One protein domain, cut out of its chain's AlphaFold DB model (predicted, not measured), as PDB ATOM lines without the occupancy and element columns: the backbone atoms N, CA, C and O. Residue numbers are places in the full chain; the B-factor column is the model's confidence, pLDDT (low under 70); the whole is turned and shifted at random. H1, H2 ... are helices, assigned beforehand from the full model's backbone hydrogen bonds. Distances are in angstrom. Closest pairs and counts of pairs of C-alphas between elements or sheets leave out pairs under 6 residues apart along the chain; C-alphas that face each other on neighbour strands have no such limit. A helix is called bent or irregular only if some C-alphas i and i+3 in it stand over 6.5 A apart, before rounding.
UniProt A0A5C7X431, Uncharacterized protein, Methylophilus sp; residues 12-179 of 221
ATOM      1  N   LYS A  12     296.254 126.576 223.121       92.06
ATOM      2  CA  LYS A  12     297.147 125.680 223.867       92.06
ATOM      3  C   LYS A  12     296.437 124.394 224.303       92.06
ATOM      4  O   LYS A  12     297.049 123.330 224.255       92.06
ATOM      5  N   GLU A  13     295.172 124.475 224.705       91.50
ATOM      6  CA  GLU A  13     294.356 123.307 225.067       91.50
ATOM      7  C   GLU A  13     293.942 122.478 223.851       91.50
ATOM      8  O   GLU A  13     293.770 121.271 223.974       91.50
ATOM      9  N   ILE A  14     293.766 123.095 222.680       91.50
ATOM     10  CA  ILE A  14     293.457 122.367 221.440       91.50
ATOM     11  C   ILE A  14     294.685 121.579 220.960       91.50
ATOM     12  O   ILE A  14     294.564 120.425 220.549       91.50
ATOM     13  N   LEU A  15     295.873 122.187 221.035       87.88
ATOM     14  CA  LEU A  15     297.124 121.584 220.568       87.88
ATOM     15  C   LEU A  15     297.652 120.483 221.498       87.88
ATOM     16  O   LEU A  15     298.165 119.480 221.009       87.88
ATOM     17  N   ASN A  16     297.534 120.667 222.818       83.44
ATOM     18  CA  ASN A  16     298.088 119.737 223.808       83.44
ATOM     19  C   ASN A  16     297.129 118.623 224.230       83.44
ATOM     20  O   ASN A  16     297.550 117.734 224.968       83.44
ATOM     21  N   ASP A  17     295.868 118.650 223.788       76.25
ATOM     22  CA  ASP A  17     294.977 117.516 224.001       76.25
ATOM     23  C   ASP A  17     295.572 116.299 223.280       76.25
ATOM     24  O   ASP A  17     295.593 116.213 222.045       76.25
ATOM     25  N   SER A  18     296.044 115.342 224.084       60.19
ATOM     26  CA  SER A  18     296.582 114.034 223.686       60.19
ATOM     27  C   SER A  18     295.532 113.127 223.030       60.19
ATOM     28  O   SER A  18     295.816 111.985 222.675       60.19
ATOM     29  N   ASN A  19     294.322 113.647 222.841       55.44
ATOM     30  CA  ASN A  19     293.169 112.944 222.330       55.44
ATOM     31  C   ASN A  19     293.289 112.707 220.816       55.44
ATOM     32  O   ASN A  19     293.105 113.610 219.998       55.44
ATOM     33  N   PHE A  20     293.614 111.445 220.521       57.28
ATOM     34  CA  PHE A  20     293.259 110.627 219.362       57.28
ATOM     35  C   PHE A  20     293.637 111.197 217.984       57.28
ATOM     36  O   PHE A  20     292.991 112.086 217.437       57.28
ATOM     37  N   TYR A  21     294.664 110.593 217.370       61.56
ATOM     38  CA  TYR A  21     294.985 110.752 215.942       61.56
ATOM     39  C   TYR A  21     293.912 110.158 215.007       61.56
ATOM     40  O   TYR A  21     294.081 110.191 213.791       61.56
ATOM     41  N   GLU A  22     292.835 109.627 215.579       85.06
ATOM     42  CA  GLU A  22     291.654 109.094 214.911       85.06
ATOM     43  C   GLU A  22     290.747 110.221 214.403       85.06
ATOM     44  O   GLU A  22     290.859 111.388 214.803       85.06
ATOM     45  N   SER A  23     289.826 109.877 213.507       91.25
ATOM     46  CA  SER A  23     288.940 110.840 212.848       91.25
ATOM     47  C   SER A  23     288.125 111.688 213.840       91.25
ATOM     48  O   SER A  23     287.979 112.896 213.647       91.25
ATOM     49  N   SER A  24     287.672 111.111 214.955       91.19
ATOM     50  CA  SER A  24     286.900 111.796 216.006       91.19
ATOM     51  C   SER A  24     287.676 112.906 216.720       91.19
ATOM     52  O   SER A  24     287.153 114.010 216.895       91.19
ATOM     53  N   GLY A  25     288.943 112.663 217.069       91.62
ATOM     54  CA  GLY A  25     289.815 113.662 217.692       91.62
ATOM     55  C   GLY A  25     290.104 114.837 216.758       91.62
ATOM     56  O   GLY A  25     290.104 115.995 217.183       91.62
ATOM     57  N   ARG A  26     290.258 114.562 215.458       93.81
ATOM     58  CA  ARG A  26     290.414 115.589 214.416       93.81
ATOM     59  C   ARG A  26     289.177 116.481 214.303       93.81
ATOM     60  O   ARG A  26     289.298 117.704 214.349       93.81
ATOM     61  N   VAL A  27     287.979 115.894 214.238       95.12
ATOM     62  CA  VAL A  27     286.723 116.668 214.184       95.12
ATOM     63  C   VAL A  27     286.531 117.505 215.448       95.12
ATOM     64  O   VAL A  27     286.153 118.674 215.365       95.12
ATOM     65  N   PHE A  28     286.849 116.956 216.621       94.00
ATOM     66  CA  PHE A  28     286.789 117.694 217.882       94.00
ATOM     67  C   PHE A  28     287.687 118.944 217.871       94.00
ATOM     68  O   PHE A  28     287.257 120.040 218.255       94.00
ATOM     69  N   LYS A  29     288.925 118.809 217.378       94.44
ATOM     70  CA  LYS A  29     289.857 119.936 217.216       94.44
ATOM     71  C   LYS A  29     289.331 120.956 216.212       94.44
ATOM     72  O   LYS A  29     289.373 122.150 216.499       94.44
ATOM     73  N   ALA A  30     288.768 120.507 215.091       96.06
ATOM     74  CA  ALA A  30     288.151 121.392 214.108       96.06
ATOM     75  C   ALA A  30     287.013 122.239 214.698       96.06
ATOM     76  O   ALA A  30     286.993 123.455 214.517       96.06
ATOM     77  N   LEU A  31     286.094 121.619 215.446       96.69
ATOM     78  CA  LEU A  31     284.989 122.320 216.110       96.69
ATOM     79  C   LEU A  31     285.485 123.327 217.157       96.69
ATOM     80  O   LEU A  31     284.907 124.404 217.308       96.69
ATOM     81  N   SER A  32     286.581 123.003 217.842       96.19
ATOM     82  CA  SER A  32     287.219 123.907 218.803       96.19
ATOM     83  C   SER A  32     287.859 125.117 218.111       96.19
ATOM     84  O   SER A  32     287.693 126.253 218.556       96.19
ATOM     85  N   TRP A  33     288.542 124.903 216.981       97.56
ATOM     86  CA  TRP A  33     289.100 125.984 216.166       97.56
ATOM     87  C   TRP A  33     288.018 126.866 215.537       97.56
ATOM     88  O   TRP A  33     288.178 128.084 215.515       97.56
ATOM     89  N   LEU A  34     286.899 126.283 215.094       97.69
ATOM     90  CA  LEU A  34     285.730 127.029 214.612       97.69
ATOM     91  C   LEU A  34     285.160 127.959 215.684       97.69
ATOM     92  O   LEU A  34     284.819 129.100 215.384       97.69
ATOM     93  N   ASP A  35     285.076 127.497 216.933       97.56
ATOM     94  CA  ASP A  35     284.597 128.319 218.046       97.56
ATOM     95  C   ASP A  35     285.477 129.560 218.260       97.56
ATOM     96  O   ASP A  35     284.955 130.662 218.436       97.56
ATOM     97  N   ILE A  36     286.804 129.400 218.170       97.50
ATOM     98  CA  ILE A  36     287.750 130.523 218.198       97.50
ATOM     99  C   ILE A  36     287.537 131.421 216.979       97.50
ATOM    100  O   ILE A  36     287.347 132.622 217.146       97.50
ATOM    101  N   ALA A  37     287.520 130.847 215.771       96.81
ATOM    102  CA  ALA A  37     287.400 131.595 214.523       96.81
ATOM    103  C   ALA A  37     286.177 132.519 214.540       96.81
ATOM    104  O   ALA A  37     286.302 133.705 214.249       96.81
ATOM    105  N   VAL A  38     285.017 132.005 214.954       96.69
ATOM    106  CA  VAL A  38     283.773 132.780 215.047       96.69
ATOM    107  C   VAL A  38     283.878 133.903 216.081       96.69
ATOM    108  O   VAL A  38     283.456 135.024 215.807       96.69
ATOM    109  N   LYS A  39     284.457 133.638 217.258       96.44
ATOM    110  CA  LYS A  39     284.562 134.629 218.344       96.44
ATOM    111  C   LYS A  39     285.555 135.743 218.047       96.44
ATOM    112  O   LYS A  39     285.302 136.891 218.399       96.44
ATOM    113  N   THR A  40     286.685 135.411 217.431       95.69
ATOM    114  CA  THR A  40     287.803 136.343 217.225       95.69
ATOM    115  C   THR A  40     287.904 136.854 215.791       95.69
ATOM    116  O   THR A  40     288.784 137.663 215.501       95.69
ATOM    117  N   LYS A  41     287.039 136.376 214.883       94.44
ATOM    118  CA  LYS A  41     287.089 136.639 213.433       94.44
ATOM    119  C   LYS A  41     288.478 136.375 212.826       94.44
ATOM    120  O   LYS A  41     288.940 137.103 211.954       94.44
ATOM    121  N   THR A  42     289.187 135.358 213.322       93.44
ATOM    122  CA  THR A  42     290.575 135.076 212.918       93.44
ATOM    123  C   THR A  42     290.631 134.068 211.775       93.44
ATOM    124  O   THR A  42     290.258 132.908 211.947       93.44
ATOM    125  N   VAL A  43     291.183 134.487 210.632       93.38
ATOM    126  CA  VAL A  43     291.373 133.628 209.448       93.38
ATOM    127  C   VAL A  43     292.231 132.405 209.765       93.38
ATOM    128  O   VAL A  43     291.833 131.298 209.433       93.38
ATOM    129  N   SER A  44     293.338 132.557 210.495       94.06
ATOM    130  CA  SER A  44     294.192 131.411 210.842       94.06
ATOM    131  C   SER A  44     293.464 130.343 211.661       94.06
ATOM    132  O   SER A  44     293.715 129.157 211.483       94.06
ATOM    133  N   ALA A  45     292.523 130.730 212.530       96.38
ATOM    134  CA  ALA A  45     291.705 129.760 213.260       96.38
ATOM    135  C   ALA A  45     290.752 129.004 212.316       96.38
ATOM    136  O   ALA A  45     290.573 127.797 212.467       96.38
ATOM    137  N   LEU A  46     290.197 129.680 211.303       96.81
ATOM    138  CA  LEU A  46     289.427 129.030 210.238       96.81
ATOM    139  C   LEU A  46     290.303 128.074 209.408       96.81
ATOM    140  O   LEU A  46     289.870 126.963 209.117       96.81
ATOM    141  N   GLU A  47     291.533 128.460 209.067       95.75
ATOM    142  CA  GLU A  47     292.480 127.603 208.335       95.75
ATOM    143  C   GLU A  47     292.850 126.352 209.146       95.75
ATOM    144  O   GLU A  47     292.816 125.241 208.617       95.75
ATOM    145  N   TYR A  48     293.124 126.492 210.449       96.44
ATOM    146  CA  TYR A  48     293.348 125.343 211.332       96.44
ATOM    147  C   TYR A  48     292.116 124.441 211.429       96.44
ATOM    148  O   TYR A  48     292.250 123.218 211.372       96.44
ATOM    149  N   ALA A  49     290.914 125.014 211.520       97.25
ATOM    150  CA  ALA A  49     289.686 124.229 211.501       97.25
ATOM    151  C   ALA A  49     289.527 123.450 210.188       97.25
ATOM    152  O   ALA A  49     289.262 122.248 210.211       97.25
ATOM    153  N   ALA A  50     289.735 124.110 209.046       97.50
ATOM    154  CA  ALA A  50     289.685 123.485 207.728       97.50
ATOM    155  C   ALA A  50     290.714 122.348 207.602       97.50
ATOM    156  O   ALA A  50     290.408 121.287 207.057       97.50
ATOM    157  N   LEU A  51     291.917 122.538 208.151       96.06
ATOM    158  CA  LEU A  51     292.982 121.538 208.130       96.06
ATOM    159  C   LEU A  51     292.575 120.301 208.924       96.06
ATOM    160  O   LEU A  51     292.696 119.185 208.424       96.06
ATOM    161  N   GLU A  52     292.065 120.493 210.139       95.94
ATOM    162  CA  GLU A  52     291.643 119.385 210.991       95.94
ATOM    163  C   GLU A  52     290.442 118.636 210.398       95.94
ATOM    164  O   GLU A  52     290.452 117.408 210.405       95.94
ATOM    165  N   VAL A  53     289.461 119.319 209.788       96.94
ATOM    166  CA  VAL A  53     288.365 118.647 209.057       96.94
ATOM    167  C   VAL A  53     288.903 117.835 207.884       96.94
ATOM    168  O   VAL A  53     288.520 116.682 207.697       96.94
ATOM    169  N   ARG A  54     289.804 118.410 207.085       95.50
ATOM    170  CA  ARG A  54     290.393 117.702 205.946       95.50
ATOM    171  C   ARG A  54     291.113 116.431 206.403       95.50
ATOM    172  O   ARG A  54     290.896 115.367 205.827       95.50
ATOM    173  N   LEU A  55     291.937 116.539 207.445       93.56
ATOM    174  CA  LEU A  55     292.646 115.401 208.029       93.56
ATOM    175  C   LEU A  55     291.681 114.388 208.650       93.56
ATOM    176  O   LEU A  55     291.924 113.191 208.536       93.56
ATOM    177  N   ALA A  56     290.579 114.840 209.253       94.62
ATOM    178  CA  ALA A  56     289.535 113.956 209.756       94.62
ATOM    179  C   ALA A  56     288.938 113.100 208.637       94.62
ATOM    180  O   ALA A  56     288.764 111.902 208.831       94.62
ATOM    181  N   ILE A  57     288.634 113.693 207.476       95.44
ATOM    182  CA  ILE A  57     288.076 112.959 206.331       95.44
ATOM    183  C   ILE A  57     289.079 111.918 205.828       95.44
ATOM    184  O   ILE A  57     288.716 110.763 205.622       95.44
ATOM    185  N   GLU A  58     290.343 112.311 205.648       92.00
ATOM    186  CA  GLU A  58     291.402 111.392 205.213       92.00
ATOM    187  C   GLU A  58     291.557 110.216 206.190       92.00
ATOM    188  O   GLU A  58     291.663 109.064 205.768       92.00
ATOM    189  N   GLN A  59     291.525 110.511 207.489       91.25
ATOM    190  CA  GLN A  59     291.635 109.527 208.556       91.25
ATOM    191  C   GLN A  59     290.404 108.612 208.631       91.25
ATOM    192  O   GLN A  59     290.565 107.406 208.778       91.25
ATOM    193  N   LEU A  60     289.192 109.146 208.461       92.94
ATOM    194  CA  LEU A  60     287.955 108.364 208.472       92.94
ATOM    195  C   LEU A  60     287.911 107.363 207.314       92.94
ATOM    196  O   LEU A  60     287.643 106.186 207.524       92.94
ATOM    197  N   VAL A  61     288.231 107.804 206.096       90.62
ATOM    198  CA  VAL A  61     288.269 106.909 204.927       90.62
ATOM    199  C   VAL A  61     289.369 105.854 205.091       90.62
ATOM    200  O   VAL A  61     289.229 104.712 204.655       90.62
ATOM    201  N   PHE A  62     290.476 106.199 205.750       86.50
ATOM    202  CA  PHE A  62     291.484 105.209 206.115       86.50
ATOM    203  C   PHE A  62     290.966 104.199 207.152       86.50
ATOM    204  O   PHE A  62     291.211 103.004 207.007       86.50
ATOM    205  N   GLU A  63     290.228 104.644 208.167       88.06
ATOM    206  CA  GLU A  63     289.584 103.766 209.150       88.06
ATOM    207  C   GLU A  63     288.584 102.815 208.472       88.06
ATOM    208  O   GLU A  63     288.643 101.614 208.722       88.06
ATOM    209  N   GLU A  64     287.748 103.298 207.547       88.50
ATOM    210  CA  GLU A  64     286.848 102.454 206.741       88.50
ATOM    211  C   GLU A  64     287.599 101.364 205.970       88.50
ATOM    212  O   GLU A  64     287.179 100.204 205.952       88.50
ATOM    213  N   LEU A  65     288.735 101.726 205.365       84.88
ATOM    214  CA  LEU A  65     289.599 100.789 204.654       84.88
ATOM    215  C   LEU A  65     290.156  99.717 205.597       84.88
ATOM    216  O   LEU A  65     290.101  98.537 205.265       84.88
ATOM    217  N   ILE A  66     290.683 100.107 206.759       82.69
ATOM    218  CA  ILE A  66     291.249  99.164 207.734       82.69
ATOM    219  C   ILE A  66     290.174  98.233 208.292       82.69
ATOM    220  O   ILE A  66     290.403  97.028 208.375       82.69
ATOM    221  N   VAL A  67     289.002  98.764 208.641       84.00
ATOM    222  CA  VAL A  67     287.894  97.959 209.174       84.00
ATOM    223  C   VAL A  67     287.395  96.970 208.125       84.00
ATOM    224  O   VAL A  67     287.150  95.811 208.449       84.00
ATOM    225  N   GLY A  68     287.270  97.397 206.868       78.62
ATOM    226  CA  GLY A  68     286.729  96.542 205.818       78.62
ATOM    227  C   GLY A  68     287.707  95.517 205.243       78.62
ATOM    228  O   GLY A  68     287.296  94.419 204.888       78.62
ATOM    229  N   VAL A  69     288.992  95.857 205.138       73.81
ATOM    230  CA  VAL A  69     290.025  94.986 204.545       73.81
ATOM    231  C   VAL A  69     290.724  94.142 205.617       73.81
ATOM    232  O   VAL A  69     291.257  93.070 205.340       73.81
ATOM    233  N   GLY A  70     290.736  94.599 206.870       70.31
ATOM    234  CA  GLY A  70     291.493  93.960 207.939       70.31
ATOM    235  C   GLY A  70     293.002  94.004 207.673       70.31
ATOM    236  O   GLY A  70     293.568  95.036 207.318       70.31
ATOM    237  N   THR A  71     293.685  92.871 207.857       65.62
ATOM    238  CA  THR A  71     295.153  92.769 207.764       65.62
ATOM    239  C   THR A  71     295.691  92.616 206.340       65.62
ATOM    240  O   THR A  71     296.903  92.511 206.164       65.62
ATOM    241  N   THR A  72     294.833  92.579 205.317       66.75
ATOM    242  CA  THR A  72     295.241  92.298 203.927       66.75
ATOM    243  C   THR A  72     295.705  93.544 203.159       66.75
ATOM    244  O   THR A  72     296.112  93.446 202.000       66.75
ATOM    245  N   LEU A  73     295.722  94.723 203.795       70.44
ATOM    246  CA  LEU A  73     296.210  95.954 203.172       70.44
ATOM    247  C   LEU A  73     297.745  95.940 203.016       70.44
ATOM    248  O   LEU A  73     298.486  96.129 203.981       70.44
ATOM    249  N   ASP A  74     298.234  95.799 201.780       73.31
ATOM    250  CA  ASP A  74     299.665  95.941 201.484       73.31
ATOM    251  C   ASP A  74     300.147  97.373 201.785       73.31
ATOM    252  O   ASP A  74     299.619  98.378 201.292       73.31
ATOM    253  N   ARG A  75     301.236  97.472 202.554       76.56
ATOM    254  CA  ARG A  75     301.925  98.727 202.874       76.56
ATOM    255  C   ARG A  75     302.314  99.516 201.621       76.56
ATOM    256  O   ARG A  75     302.365 100.749 201.681       76.56
ATOM    257  N   LYS A  76     302.633  98.852 200.502       76.75
ATOM    258  CA  LYS A  76     302.963  99.542 199.239       76.75
ATOM    259  C   LYS A  76     301.747 100.236 198.637       76.75
ATOM    260  O   LYS A  76     301.893 101.356 198.149       76.75
ATOM    261  N   ASP A  77     300.580  99.608 198.694       70.62
ATOM    262  CA  ASP A  77     299.336 100.192 198.195       70.62
ATOM    263  C   ASP A  77     298.885 101.352 199.078       70.62
ATOM    264  O   ASP A  77     298.592 102.429 198.562       70.62
ATOM    265  N   TYR A  78     299.002 101.217 200.402       71.25
ATOM    266  CA  TYR A  78     298.766 102.335 201.318       71.25
ATOM    267  C   TYR A  78     299.668 103.547 201.023       71.25
ATOM    268  O   TYR A  78     299.192 104.679 200.915       71.25
ATOM    269  N   LYS A  79     300.979 103.329 200.827       77.12
ATOM    270  CA  LYS A  79     301.929 104.419 200.531       77.12
ATOM    271  C   LYS A  79     301.557 105.223 199.282       77.12
ATOM    272  O   LYS A  79     301.857 106.412 199.236       77.12
ATOM    273  N   LYS A  80     300.915 104.602 198.288       73.12
ATOM    274  CA  LYS A  80     300.492 105.268 197.043       73.12
ATOM    275  C   LYS A  80     299.240 106.137 197.215       73.12
ATOM    276  O   LYS A  80     298.976 106.980 196.358       73.12
ATOM    277  N   CYS A  81     298.484 105.941 198.294       72.12
ATOM    278  CA  CYS A  81     297.195 106.597 198.536       72.12
ATOM    279  C   CYS A  81     297.230 107.613 199.688       72.12
ATOM    280  O   CYS A  81     296.242 108.300 199.929       72.12
ATOM    281  N   LYS A  82     298.359 107.733 200.397       73.00
ATOM    282  CA  LYS A  82     298.514 108.664 201.520       73.00
ATOM    283  C   LYS A  82     298.199 110.109 201.099       73.00
ATOM    284  O   LYS A  82     298.805 110.619 200.160       73.00
ATOM    285  N   GLY A  83     297.301 110.766 201.836       70.94
ATOM    286  CA  GLY A  83     296.906 112.162 201.605       70.94
ATOM    287  C   GLY A  83     295.995 112.382 200.392       70.94
ATOM    288  O   GLY A  83     295.792 113.523 199.986       70.94
ATOM    289  N   ASP A  84     295.473 111.307 199.793       81.12
ATOM    290  CA  ASP A  84     294.608 111.352 198.615       81.12
ATOM    291  C   ASP A  84     293.354 110.503 198.861       81.12
ATOM    292  O   ASP A  84     293.327 109.288 198.640       81.12
ATOM    293  N   VAL A  85     292.301 111.168 199.341       81.25
ATOM    294  CA  VAL A  85     291.023 110.535 199.697       81.25
ATOM    295  C   VAL A  85     290.356 109.845 198.498       81.25
ATOM    296  O   VAL A  85     289.745 108.786 198.644       81.25
ATOM    297  N   VAL A  86     290.563 110.365 197.283       83.88
ATOM    298  CA  VAL A  86     290.027 109.775 196.050       83.88
ATOM    299  C   VAL A  86     290.729 108.454 195.757       83.88
ATOM    300  O   VAL A  86     290.076 107.464 195.418       83.88
ATOM    301  N   LYS A  87     292.057 108.402 195.902       84.31
ATOM    302  CA  LYS A  87     292.806 107.146 195.771       84.31
ATOM    303  C   LYS A  87     292.440 106.152 196.868       84.31
ATOM    304  O   LYS A  87     292.267 104.983 196.540       84.31
ATOM    305  N   LEU A  88     292.277 106.589 198.119       81.75
ATOM    306  CA  LEU A  88     291.829 105.711 199.208       81.75
ATOM    307  C   LEU A  88     290.448 105.115 198.914       81.75
ATOM    308  O   LEU A  88     290.291 103.898 198.956       81.75
ATOM    309  N   THR A  89     289.490 105.939 198.483       82.19
ATOM    310  CA  THR A  89     288.149 105.481 198.082       82.19
ATOM    311  C   THR A  89     288.219 104.458 196.941       82.19
ATOM    312  O   THR A  89     287.512 103.452 196.947       82.19
ATOM    313  N   LYS A  90     289.103 104.666 195.953       83.81
ATOM    314  CA  LYS A  90     289.327 103.692 194.869       83.81
ATOM    315  C   LYS A  90     289.887 102.367 195.383       83.81
ATOM    316  O   LYS A  90     289.508 101.322 194.864       83.81
ATOM    317  N   VAL A  91     290.775 102.398 196.377       82.62
ATOM    318  CA  VAL A  91     291.302 101.179 197.004       82.62
ATOM    319  C   VAL A  91     290.202 100.440 197.759       82.62
ATOM    320  O   VAL A  91     290.095  99.233 197.562       82.62
ATOM    321  N   ILE A  92     289.353 101.139 198.525       83.19
ATOM    322  CA  ILE A  92     288.186 100.534 199.192       83.19
ATOM    323  C   ILE A  92     287.311  99.823 198.160       83.19
ATOM    324  O   ILE A  92     287.088  98.628 198.277       83.19
ATOM    325  N   ASN A  93     286.908 100.513 197.092       83.12
ATOM    326  CA  ASN A  93     286.028  99.932 196.072       83.12
ATOM    327  C   ASN A  93     286.657  98.754 195.311       83.12
ATOM    328  O   ASN A  93     285.938  97.911 194.781       83.12
ATOM    329  N   ARG A  94     287.992  98.707 195.221       84.00
ATOM    330  CA  ARG A  94     288.727  97.602 194.595       84.00
ATOM    331  C   ARG A  94     288.828  96.390 195.520       84.00
ATOM    332  O   ARG A  94     288.689  95.272 195.044       84.00
ATOM    333  N   LEU A  95     289.143  96.611 196.798       80.81
ATOM    334  CA  LEU A  95     289.352  95.538 197.775       80.81
ATOM    335  C   LEU A  95     288.035  95.015 198.354       80.81
ATOM    336  O   LEU A  95     287.946  93.844 198.697       80.81
ATOM    337  N   ILE A  96     287.012  95.865 198.414       82.12
ATOM    338  CA  ILE A  96     285.674  95.544 198.903       82.12
ATOM    339  C   ILE A  96     284.660  96.073 197.883       82.12
ATOM    340  O   ILE A  96     284.085  97.158 198.047       82.12
ATOM    341  N   PRO A  97     284.444  95.338 196.780       83.12
ATOM    342  CA  PRO A  97     283.381  95.669 195.847       83.12
ATOM    343  C   PRO A  97     282.045  95.777 196.589       83.12
ATOM    344  O   PRO A  97     281.740  94.958 197.450       83.12
ATOM    345  N   LYS A  98     281.237  96.784 196.242       88.44
ATOM    346  CA  LYS A  98     279.929  97.042 196.876       88.44
ATOM    347  C   LYS A  98     280.014  97.356 198.383       88.44
ATOM    348  O   LYS A  98     279.070  97.068 199.112       88.44
ATOM    349  N   TYR A  99     281.095  98.002 198.839       88.19
ATOM    350  CA  TYR A  99     281.285  98.418 200.239       88.19
ATOM    351  C   TYR A  99     280.038  99.048 200.882       88.19
ATOM    352  O   TYR A  99     279.629  98.630 201.958       88.19
ATOM    353  N   GLU A 100     279.376  99.998 200.209       88.38
ATOM    354  CA  GLU A 100     278.168 100.640 200.751       88.38
ATOM    355  C   GLU A 100     277.017  99.649 200.993       88.38
ATOM    356  O   GLU A 100     276.319  99.772 201.998       88.38
ATOM    357  N   MET A 101     276.844  98.652 200.116       92.31
ATOM    358  CA  MET A 101     275.862  97.579 200.319       92.31
ATOM    359  C   MET A 101     276.281  96.667 201.470       92.31
ATOM    360  O   MET A 101     275.435  96.212 202.231       92.31
ATOM    361  N   LEU A 102     277.582  96.409 201.621       92.00
ATOM    362  CA  LEU A 102     278.092  95.604 202.725       92.00
ATOM    363  C   LEU A 102     277.874  96.299 204.073       92.00
ATOM    364  O   LEU A 102     277.565  95.630 205.055       92.00
ATOM    365  N   VAL A 103     277.969  97.630 204.128       92.50
ATOM    366  CA  VAL A 103     277.606  98.412 205.319       92.50
ATOM    367  C   VAL A 103     276.111  98.285 205.621       92.50
ATOM    368  O   VAL A 103     275.759  98.065 206.776       92.50
ATOM    369  N   ASP A 104     275.234  98.371 204.614       93.50
ATOM    370  CA  ASP A 104     273.786  98.176 204.804       93.50
ATOM    371  C   ASP A 104     273.465  96.769 205.319       93.50
ATOM    372  O   ASP A 104     272.717  96.614 206.285       93.50
ATOM    373  N   PHE A 105     274.088  95.752 204.726       94.75
ATOM    374  CA  PHE A 105     273.962  94.367 205.160       94.75
ATOM    375  C   PHE A 105     274.457  94.185 206.596       94.75
ATOM    376  O   PHE A 105     273.734  93.676 207.447       94.75
ATOM    377  N   SER A 106     275.653  94.691 206.905       93.19
ATOM    378  CA  SER A 106     276.231  94.632 208.254       93.19
ATOM    379  C   SER A 106     275.328  95.310 209.280       93.19
ATOM    380  O   SER A 106     275.120  94.779 210.362       93.19
ATOM    381  N   LYS A 107     274.757  96.467 208.935       92.88
ATOM    382  CA  LYS A 107     273.798  97.194 209.774       92.88
ATOM    383  C   LYS A 107     272.556  96.381 210.089       92.88
ATOM    384  O   LYS A 107     272.108  96.404 211.227       92.88
ATOM    385  N   ALA A 108     272.011  95.705 209.086       92.56
ATOM    386  CA  ALA A 108     270.790  94.929 209.224       92.56
ATOM    387  C   ALA A 108     270.997  93.630 210.020       92.56
ATOM    388  O   ALA A 108     270.082  93.185 210.699       92.56
ATOM    389  N   MET A 109     272.199  93.051 209.954       91.50
ATOM    390  CA  MET A 109     272.539  91.795 210.631       91.50
ATOM    391  C   MET A 109     273.050  91.971 212.067       91.50
ATOM    392  O   MET A 109     273.220  90.989 212.786       91.50
ATOM    393  N   MET A 110     273.356  93.198 212.491       88.38
ATOM    394  CA  MET A 110     273.790  93.461 213.861       88.38
ATOM    395  C   MET A 110     272.604  93.499 214.832       88.38
ATOM    396  O   MET A 110     271.491  93.841 214.428       88.38
ATOM    397  N   PRO A 111     272.833  93.229 216.133       83.88
ATOM    398  CA  PRO A 111     271.785  93.316 217.137       83.88
ATOM    399  C   PRO A 111     271.059  94.670 217.117       83.88
ATOM    400  O   PRO A 111     271.698  95.710 216.887       83.88
ATOM    401  N   PRO A 112     269.753  94.694 217.444       76.56
ATOM    402  CA  PRO A 112     269.009  95.934 217.593       76.56
ATOM    403  C   PRO A 112     269.750  96.898 218.526       76.56
ATOM    404  O   PRO A 112     270.141  96.530 219.634       76.56
ATOM    405  N   ASN A 113     269.916  98.146 218.083       79.19
ATOM    406  CA  ASN A 113     270.652  99.220 218.766       79.19
ATOM    407  C   ASN A 113     272.184  99.167 218.692       79.19
ATOM    408  O   ASN A 113     272.815 100.003 219.336       79.19
ATOM    409  N   PHE A 114     272.804  98.273 217.914       85.88
ATOM    410  CA  PHE A 114     274.228  98.419 217.606       85.88
ATOM    411  C   PHE A 114     274.411  99.541 216.570       85.88
ATOM    412  O   PHE A 114     274.018  99.386 215.408       85.88
ATOM    413  N   PRO A 115     274.964 100.705 216.946       87.69
ATOM    414  CA  PRO A 115     274.910 101.854 216.069       87.69
ATOM    415  C   PRO A 115     276.075 101.803 215.081       87.69
ATOM    416  O   PRO A 115     277.236 101.935 215.468       87.69
ATOM    417  N   ILE A 116     275.769 101.637 213.795       90.81
ATOM    418  CA  ILE A 116     276.752 101.758 212.710       90.81
ATOM    419  C   ILE A 116     276.395 102.962 211.851       90.81
ATOM    420  O   ILE A 116     275.279 103.088 211.320       90.81
ATOM    421  N   THR A 117     277.377 103.832 211.668       92.19
ATOM    422  CA  THR A 117     277.265 104.984 210.784       92.19
ATOM    423  C   THR A 117     277.608 104.560 209.366       92.19
ATOM    424  O   THR A 117     278.665 103.990 209.112       92.19
ATOM    425  N   LYS A 118     276.694 104.839 208.431       91.69
ATOM    426  CA  LYS A 118     276.962 104.689 207.000       91.69
ATOM    427  C   LYS A 118     277.468 106.019 206.475       91.69
ATOM    428  O   LYS A 118     276.715 106.995 206.464       91.69
ATOM    429  N   TRP A 119     278.717 106.047 206.045       92.56
ATOM    430  CA  TRP A 119     279.307 107.230 205.445       92.56
ATOM    431  C   TRP A 119     279.050 107.261 203.941       92.56
ATOM    432  O   TRP A 119     279.180 106.258 203.244       92.56
ATOM    433  N   ASP A 120     278.677 108.434 203.435       91.44
ATOM    434  CA  ASP A 120     278.658 108.692 201.997       91.44
ATOM    435  C   ASP A 120     280.060 109.128 201.549       91.44
ATOM    436  O   ASP A 120     280.478 110.276 201.749       91.44
ATOM    437  N   ASN A 121     280.784 108.205 200.915       88.62
ATOM    438  CA  ASN A 121     282.158 108.438 200.477       88.62
ATOM    439  C   ASN A 121     282.255 109.422 199.311       88.62
ATOM    440  O   ASN A 121     283.260 110.123 199.171       88.62
ATOM    441  N   LYS A 122     281.208 109.571 198.492       90.50
ATOM    442  CA  LYS A 122     281.174 110.622 197.460       90.50
ATOM    443  C   LYS A 122     281.045 111.994 198.110       90.50
ATOM    444  O   LYS A 122     281.761 112.925 197.728       90.50
ATOM    445  N   LYS A 123     280.185 112.111 199.122       94.00
ATOM    446  CA  LYS A 123     280.008 113.337 199.902       94.00
ATOM    447  C   LYS A 123     281.274 113.702 200.677       94.00
ATOM    448  O   LYS A 123     281.700 114.851 200.598       94.00
ATOM    449  N   LEU A 124     281.928 112.742 201.336       94.06
ATOM    450  CA  LEU A 124     283.213 112.959 202.016       94.06
ATOM    451  C   LEU A 124     284.302 113.450 201.049       94.06
ATOM    452  O   LEU A 124     284.974 114.438 201.342       94.06
ATOM    453  N   ASN A 125     284.422 112.843 199.865       92.00
ATOM    454  CA  ASN A 125     285.354 113.298 198.824       92.00
ATOM    455  C   ASN A 125     285.058 114.736 198.361       92.00
ATOM    456  O   ASN A 125     285.971 115.551 198.216       92.00
ATOM    457  N   SER A 126     283.782 115.073 198.151       94.69
ATOM    458  CA  SER A 126     283.371 116.438 197.796       94.69
ATOM    459  C   SER A 126     283.719 117.440 198.901       94.69
ATOM    460  O   SER A 126     284.280 118.504 198.627       94.69
ATOM    461  N   HIS A 127     283.437 117.092 200.158       96.50
ATOM    462  CA  HIS A 127     283.766 117.918 201.315       96.50
ATOM    463  C   HIS A 127     285.271 118.127 201.476       96.50
ATOM    464  O   HIS A 127     285.688 119.262 201.699       96.50
ATOM    465  N   HIS A 128     286.086 117.084 201.287       95.19
ATOM    466  CA  HIS A 128     287.549 117.178 201.318       95.19
ATOM    467  C   HIS A 128     288.070 118.223 200.326       95.19
ATOM    468  O   HIS A 128     288.826 119.118 200.708       95.19
ATOM    469  N   GLY A 129     287.595 118.176 199.077       92.81
ATOM    470  CA  GLY A 129     287.970 119.147 198.048       92.81
ATOM    471  C   GLY A 129     287.509 120.572 198.368       92.81
ATOM    472  O   GLY A 129     288.294 121.512 198.251       92.81
ATOM    473  N   ARG A 130     286.255 120.743 198.815       94.88
ATOM    474  CA  ARG A 130     285.683 122.059 199.167       94.88
ATOM    475  C   ARG A 130     286.418 122.703 200.344       94.88
ATOM    476  O   ARG A 130     286.777 123.872 200.264       94.88
ATOM    477  N   VAL A 131     286.667 121.954 201.417       95.44
ATOM    478  CA  VAL A 131     287.369 122.459 202.611       95.44
ATOM    479  C   VAL A 131     288.827 122.795 202.293       95.44
ATOM    480  O   VAL A 131     289.345 123.797 202.782       95.44
ATOM    481  N   SER A 132     289.472 122.037 201.399       92.62
ATOM    482  CA  SER A 132     290.852 122.305 200.968       92.62
ATOM    483  C   SER A 132     291.035 123.670 200.291       92.62
ATOM    484  O   SER A 132     292.143 124.204 200.295       92.62
ATOM    485  N   GLN A 133     289.971 124.283 199.760       91.44
ATOM    486  CA  GLN A 133     290.025 125.641 199.195       91.44
ATOM    487  C   GLN A 133     290.353 126.712 200.246       91.44
ATOM    488  O   GLN A 133     290.844 127.779 199.893       91.44
ATOM    489  N   TYR A 134     290.128 126.421 201.529       92.19
ATOM    490  CA  TYR A 134     290.469 127.303 202.648       92.19
ATOM    491  C   TYR A 134     291.865 127.020 203.223       92.19
ATOM    492  O   TYR A 134     292.256 127.643 204.198       92.19
ATOM    493  N   LEU A 135     292.618 126.091 202.623       89.31
ATOM    494  CA  LEU A 135     294.016 125.790 202.967       89.31
ATOM    495  C   LEU A 135     295.002 126.266 201.904       89.31
ATOM    496  O   LEU A 135     296.210 126.303 202.132       89.31
ATOM    497  N   HIS A 136     294.494 126.572 200.713       77.69
ATOM    498  CA  HIS A 136     295.296 126.947 199.566       77.69
ATOM    499  C   HIS A 136     294.855 128.317 199.072       77.69
ATOM    500  O   HIS A 136     293.710 128.523 198.666       77.69
ATOM    501  N   TRP A 137     295.789 129.263 199.101       67.38
ATOM    502  CA  TRP A 137     295.532 130.619 198.652       67.38
ATOM    503  C   TRP A 137     295.207 130.643 197.154       67.38
ATOM    504  O   TRP A 137     295.981 130.167 196.325       67.38
ATOM    505  N   SER A 138     294.044 131.193 196.810       63.81
ATOM    506  CA  SER A 138     293.565 131.303 195.431       63.81
ATOM    507  C   SER A 138     292.814 132.625 195.212       63.81
ATOM    508  O   SER A 138     291.600 132.649 195.045       63.81
ATOM    509  N   GLY A 139     293.525 133.759 195.241       77.06
ATOM    510  CA  GLY A 139     292.942 135.061 194.882       77.06
ATOM    511  C   GLY A 139     293.658 136.278 195.469       77.06
ATOM    512  O   GLY A 139     294.667 136.146 196.146       77.06
ATOM    513  N   GLY A 140     293.129 137.478 195.231       82.25
ATOM    514  CA  GLY A 140     293.573 138.689 195.933       82.25
ATOM    515  C   GLY A 140     293.181 138.668 197.415       82.25
ATOM    516  O   GLY A 140     292.254 137.957 197.816       82.25
ATOM    517  N   LEU A 141     293.886 139.430 198.255       84.69
ATOM    518  CA  LEU A 141     293.590 139.506 199.697       84.69
ATOM    519  C   LEU A 141     292.179 140.060 199.961       84.69
ATOM    520  O   LEU A 141     291.496 139.615 200.879       84.69
ATOM    521  N   ASP A 142     291.726 140.981 199.114       85.94
ATOM    522  CA  ASP A 142     290.416 141.641 199.124       85.94
ATOM    523  C   ASP A 142     289.236 140.693 198.867       85.94
ATOM    524  O   ASP A 142     288.140 140.914 199.381       85.94
ATOM    525  N   VAL A 143     289.460 139.612 198.115       85.56
ATOM    526  CA  VAL A 143     288.453 138.574 197.831       85.56
ATOM    527  C   VAL A 143     288.598 137.330 198.715       85.56
ATOM    528  O   VAL A 143     287.733 136.454 198.674       85.56
ATOM    529  N   THR A 144     289.663 137.259 199.523       86.06
ATOM    530  CA  THR A 144     289.974 136.136 200.422       86.06
ATOM    531  C   THR A 144     290.073 136.597 201.879       86.06
ATOM    532  O   THR A 144     289.050 136.839 202.512       86.06
ATOM    533  N   ILE A 145     291.282 136.746 202.422       84.88
ATOM    534  CA  ILE A 145     291.530 136.896 203.861       84.88
ATOM    535  C   ILE A 145     291.008 138.212 204.456       84.88
ATOM    536  O   ILE A 145     290.727 138.271 205.649       84.88
ATOM    537  N   HIS A 146     290.850 139.262 203.646       88.56
ATOM    538  CA  HIS A 146     290.246 140.532 204.063       88.56
ATOM    539  C   HIS A 146     288.744 140.600 203.745       88.56
ATOM    540  O   HIS A 146     288.085 141.585 204.074       88.56
ATOM    541  N   SER A 147     288.181 139.568 203.110       91.88
ATOM    542  CA  SER A 147     286.768 139.514 202.755       91.88
ATOM    543  C   SER A 147     285.951 138.839 203.855       91.88
ATOM    544  O   SER A 147     286.018 137.623 204.043       91.88
ATOM    545  N   GLU A 148     285.077 139.598 204.520       93.44
ATOM    546  CA  GLU A 148     284.139 139.037 205.506       93.44
ATOM    547  C   GLU A 148     283.208 137.985 204.876       93.44
ATOM    548  O   GLU A 148     282.896 136.969 205.492       93.44
ATOM    549  N   LYS A 149     282.837 138.164 203.599       94.44
ATOM    550  CA  LYS A 149     282.035 137.182 202.851       94.44
ATOM    551  C   LYS A 149     282.784 135.875 202.613       94.44
ATOM    552  O   LYS A 149     282.179 134.807 202.646       94.44
ATOM    553  N   TRP A 150     284.080 135.939 202.308       94.00
ATOM    554  CA  TRP A 150     284.896 134.733 202.167       94.00
ATOM    555  C   TRP A 150     285.024 134.014 203.508       94.00
ATOM    556  O   TRP A 150     284.766 132.814 203.570       94.00
ATOM    557  N   PHE A 151     285.311 134.760 204.578       95.25
ATOM    558  CA  PHE A 151     285.417 134.212 205.927       95.25
ATOM    559  C   PHE A 151     284.124 133.515 206.365       95.25
ATOM    560  O   PHE A 151     284.167 132.356 206.774       95.25
ATOM    561  N   GLN A 152     282.967 134.169 206.208       96.81
ATOM    562  CA  GLN A 152     281.680 133.593 206.600       96.81
ATOM    563  C   GLN A 152     281.356 132.319 205.812       96.81
ATOM    564  O   GLN A 152     280.992 131.313 206.410       96.81
ATOM    565  N   ARG A 153     281.576 132.311 204.489       96.19
ATOM    566  CA  ARG A 153     281.395 131.095 203.674       96.19
ATOM    567  C   ARG A 153     282.303 129.950 204.126       96.19
ATOM    568  O   ARG A 153     281.897 128.793 204.048       96.19
ATOM    569  N   GLY A 154     283.513 130.267 204.581       96.31
ATOM    570  CA  GLY A 154     284.435 129.285 205.140       96.31
ATOM    571  C   GLY A 154     283.944 128.723 206.459       96.31
ATOM    572  O   GLY A 154     283.894 127.507 206.613       96.31
ATOM    573  N   VAL A 155     283.518 129.588 207.379       98.06
ATOM    574  CA  VAL A 155     282.904 129.173 208.646       98.06
ATOM    575  C   VAL A 155     281.699 128.272 208.389       98.06
ATOM    576  O   VAL A 155     281.632 127.190 208.973       98.06
ATOM    577  N   ASP A 156     280.790 128.669 207.498       98.31
ATOM    578  CA  ASP A 156     279.575 127.912 207.186       98.31
ATOM    579  C   ASP A 156     279.916 126.527 206.621       98.31
ATOM    580  O   ASP A 156     279.426 125.515 207.123       98.31
ATOM    581  N   LEU A 157     280.815 126.467 205.632       98.19
ATOM    582  CA  LEU A 157     281.262 125.211 205.032       98.19
ATOM    583  C   LEU A 157     281.942 124.301 206.056       98.19
ATOM    584  O   LEU A 157     281.598 123.128 206.173       98.19
ATOM    585  N   VAL A 158     282.951 124.805 206.765       98.25
ATOM    586  CA  VAL A 158     283.746 123.978 207.682       98.25
ATOM    587  C   VAL A 158     282.864 123.499 208.840       98.25
ATOM    588  O   VAL A 158     282.995 122.352 209.260       98.25
ATOM    589  N   THR A 159     281.900 124.312 209.285       98.44
ATOM    590  CA  THR A 159     280.885 123.921 210.280       98.44
ATOM    591  C   THR A 159     279.945 122.838 209.754       98.44
ATOM    592  O   THR A 159     279.708 121.857 210.456       98.44
ATOM    593  N   GLU A 160     279.422 122.980 208.530       98.19
ATOM    594  CA  GLU A 160     278.575 121.974 207.867       98.19
ATOM    595  C   GLU A 160     279.268 120.604 207.871       98.19
ATOM    596  O   GLU A 160     278.704 119.608 208.329       98.19
ATOM    597  N   VAL A 161     280.522 120.569 207.414       98.31
ATOM    598  CA  VAL A 161     281.292 119.329 207.288       98.31
ATOM    599  C   VAL A 161     281.671 118.760 208.652       98.31
ATOM    600  O   VAL A 161     281.476 117.567 208.887       98.31
ATOM    601  N   ALA A 162     282.171 119.594 209.568       97.56
ATOM    602  CA  ALA A 162     282.548 119.150 210.907       97.56
ATOM    603  C   ALA A 162     281.348 118.563 211.660       97.56
ATOM    604  O   ALA A 162     281.482 117.511 212.276       97.56
ATOM    605  N   ASN A 163     280.163 119.174 211.561       96.56
ATOM    606  CA  ASN A 163     278.951 118.657 212.200       96.56
ATOM    607  C   ASN A 163     278.452 117.358 211.559       96.56
ATOM    608  O   ASN A 163     278.024 116.458 212.278       96.56
ATOM    609  N   TYR A 164     278.525 117.232 210.229       97.06
ATOM    610  CA  TYR A 164     278.206 115.974 209.547       97.06
ATOM    611  C   TYR A 164     279.064 114.822 210.088       97.06
ATOM    612  O   TYR A 164     278.530 113.774 210.456       97.06
ATOM    613  N   MET A 165     280.377 115.042 210.203       95.88
ATOM    614  CA  MET A 165     281.289 114.041 210.751       95.88
ATOM    615  C   MET A 165     281.083 113.821 212.251       95.88
ATOM    616  O   MET A 165     281.046 112.683 212.704       95.88
ATOM    617  N   TRP A 166     280.920 114.885 213.034       94.75
ATOM    618  CA  TRP A 166     280.749 114.785 214.482       94.75
ATOM    619  C   TRP A 166     279.510 113.982 214.850       94.75
ATOM    620  O   TRP A 166     279.585 113.093 215.694       94.75
ATOM    621  N   ASN A 167     278.388 114.245 214.177       93.56
ATOM    622  CA  ASN A 167     277.163 113.488 214.383       93.56
ATOM    623  C   ASN A 167     277.406 112.010 214.086       93.56
ATOM    624  O   ASN A 167     277.215 111.187 214.970       93.56
ATOM    625  N   GLY A 168     277.925 111.674 212.903       92.50
ATOM    626  CA  GLY A 168     278.168 110.277 212.551       92.50
ATOM    627  C   GLY A 168     279.141 109.557 213.497       92.50
ATOM    628  O   GLY A 168     278.895 108.408 213.846       92.50
ATOM    629  N   LEU A 169     280.191 110.234 213.972       91.25
ATOM    630  CA  LEU A 169     281.190 109.663 214.889       91.25
ATOM    631  C   LEU A 169     280.701 109.545 216.338       91.25
ATOM    632  O   LEU A 169     281.237 108.748 217.101       91.25
ATOM    633  N   THR A 170     279.711 110.343 216.745       89.56
ATOM    634  CA  THR A 170     279.164 110.308 218.114       89.56
ATOM    635  C   THR A 170     277.883 109.495 218.229       89.56
ATOM    636  O   THR A 170     277.538 109.069 219.331       89.56
ATOM    637  N   THR A 171     277.185 109.245 217.119       87.00
ATOM    638  CA  THR A 171     275.961 108.437 217.105       87.00
ATOM    639  C   THR A 171     276.191 106.985 216.729       87.00
ATOM    640  O   THR A 171     275.284 106.191 216.943       87.00
ATOM    641  N   GLY A 172     277.347 106.623 216.164       85.62
ATOM    642  CA  GLY A 172     277.633 105.249 215.764       85.62
ATOM    643  C   GLY A 172     279.088 104.985 215.406       85.62
ATOM    644  O   GLY A 172     279.914 105.889 215.342       85.62
ATOM    645  N   ASN A 173     279.389 103.710 215.188       84.69
ATOM    646  CA  ASN A 173     280.718 103.215 214.860       84.69
ATOM    647  C   ASN A 173     280.905 103.096 213.344       84.69
ATOM    648  O   ASN A 173     279.954 102.819 212.608       84.69
ATOM    649  N   THR A 174     282.151 103.207 212.890       86.06
ATOM    650  CA  THR A 174     282.558 102.711 211.571       86.06
ATOM    651  C   THR A 174     282.772 101.203 211.685       86.06
ATOM    652  O   THR A 174     283.727 100.756 212.317       86.06
ATOM    653  N   ALA A 175     281.858 100.412 211.125       85.88
ATOM    654  CA  ALA A 175     281.890  98.957 211.229       85.88
ATOM    655  C   ALA A 175     281.353  98.302 209.955       85.88
ATOM    656  O   ALA A 175     280.380  98.765 209.363       85.88
ATOM    657  N   VAL A 176     281.979  97.195 209.567       89.19
ATOM    658  CA  VAL A 176     281.527  96.338 208.475       89.19
ATOM    659  C   VAL A 176     281.918  94.892 208.782       89.19
ATOM    660  O   VAL A 176     282.921  94.647 209.455       89.19
ATOM    661  N   MET A 177     281.106  93.930 208.348       88.00
ATOM    662  CA  MET A 177     281.399  92.509 208.512       88.00
ATOM    663  C   MET A 177     282.640  92.107 207.715       88.00
ATOM    664  O   MET A 177     282.806  92.494 206.559       88.00
ATOM    665  N   ASN A 178     283.493  91.284 208.322       86.38
ATOM    666  CA  ASN A 178     284.609  90.662 207.620       86.38
ATOM    667  C   ASN A 178     284.119  89.386 206.928       86.38
ATOM    668  O   ASN A 178     283.929  88.366 207.589       86.38
ATOM    669  N   LEU A 179     283.952  89.459 205.606       86.12
ATOM    670  CA  LEU A 179     283.422  88.370 204.785       86.12
ATOM    671  C   LEU A 179     284.226  87.065 204.898       86.12
ATOM    672  O   LEU A 179     283.632  85.994 204.894       86.12
TER     673      LEU A 179
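This is residues 12 to 179 of the 221 residues of an uncharacterized protein of Methylophilus sp (UniProt A0A5C7X431). A long bundle of helices is built round H3, with H2 and H8 packed along its first half and H7 and H5 following one another along another side. Short H1 packs on the outside of H2, H4 sits at a corner beside H5, and H6 is turned aside near the end of H3. The printed part has 168 residues, with eight named helices in the order H1 to H8 and no named strand; the class is all helix. The whole is compact, with a radius of gyration of the C-alphas of 17.2 A, yet elongated in outline, spanning 53 by 34 by 28 A.

H1, residues 12 to 16, begins with C-alpha 12 at (297.147, 125.680, 223.867). H2, residues 23 to 40, is 25.9 A long. H3, residues 43 to 72, is the longest helix at 41.9 A, from C-alpha 43 at (291.373, 133.628, 209.448). It has a kink of 57 degrees near residue 66 and is irregular, with C-alphas 68 and 71 9.4 A apart. H4 is residues 75 to 81, H5 residues 85 to 95, H6 residues 99 to 109 and H7 residues 121 to 132. H8, residues 148 to 171, is 33.7 A long and ends with C-alpha 171 at (275.961, 108.437, 217.105).

H3 is the hub, touching four helices, and H2, H3, H5, H7 and H8 form a bundle, helices set side by side. H2 and H3 are a hairpin, opposite ways at a shallow tilt of 9 degrees; their closest C-alphas, of Ala 30 and Ala 49, are 4.1 A apart. H3 touches H8 with residues 43 to 53 alone, closest at the C-alphas of Ala 50 and Val 158, 6.0 A. It touches H7 with residues 50 to 61 alone, closest at Arg 54 and His 128, C-alphas 5.5 A apart. It touches H5 with residues 57 to 69 alone, closest at Glu 58 and Val 85, C-alphas 5.6 A apart. H7 and H8 are a hairpin at a tilt of 34.6 degrees, only just shallow; their closest C-alphas, of Val 131 and Val 158, are 6.4 A apart. H4 and H5 only just touch, with 3 pairs of C-alphas within 8 A, and only at the corner. H3 and H6 are near each other. Every O i to N i+4 pair is within hydrogen-bond range in H1, H2, H5, H6, H7 and H8, against 24 of 26 in H3 and 2 of 3 in H4.

The two C-alphas farthest apart, of Pro 111 and Asp 142, are 54.8 A apart. The printed part has no cut. The links H6 to H7 and H7 to H8 are long. The model's pLDDT is under 70 at residues 18 to 21, 71 to 72 and 137 to 138.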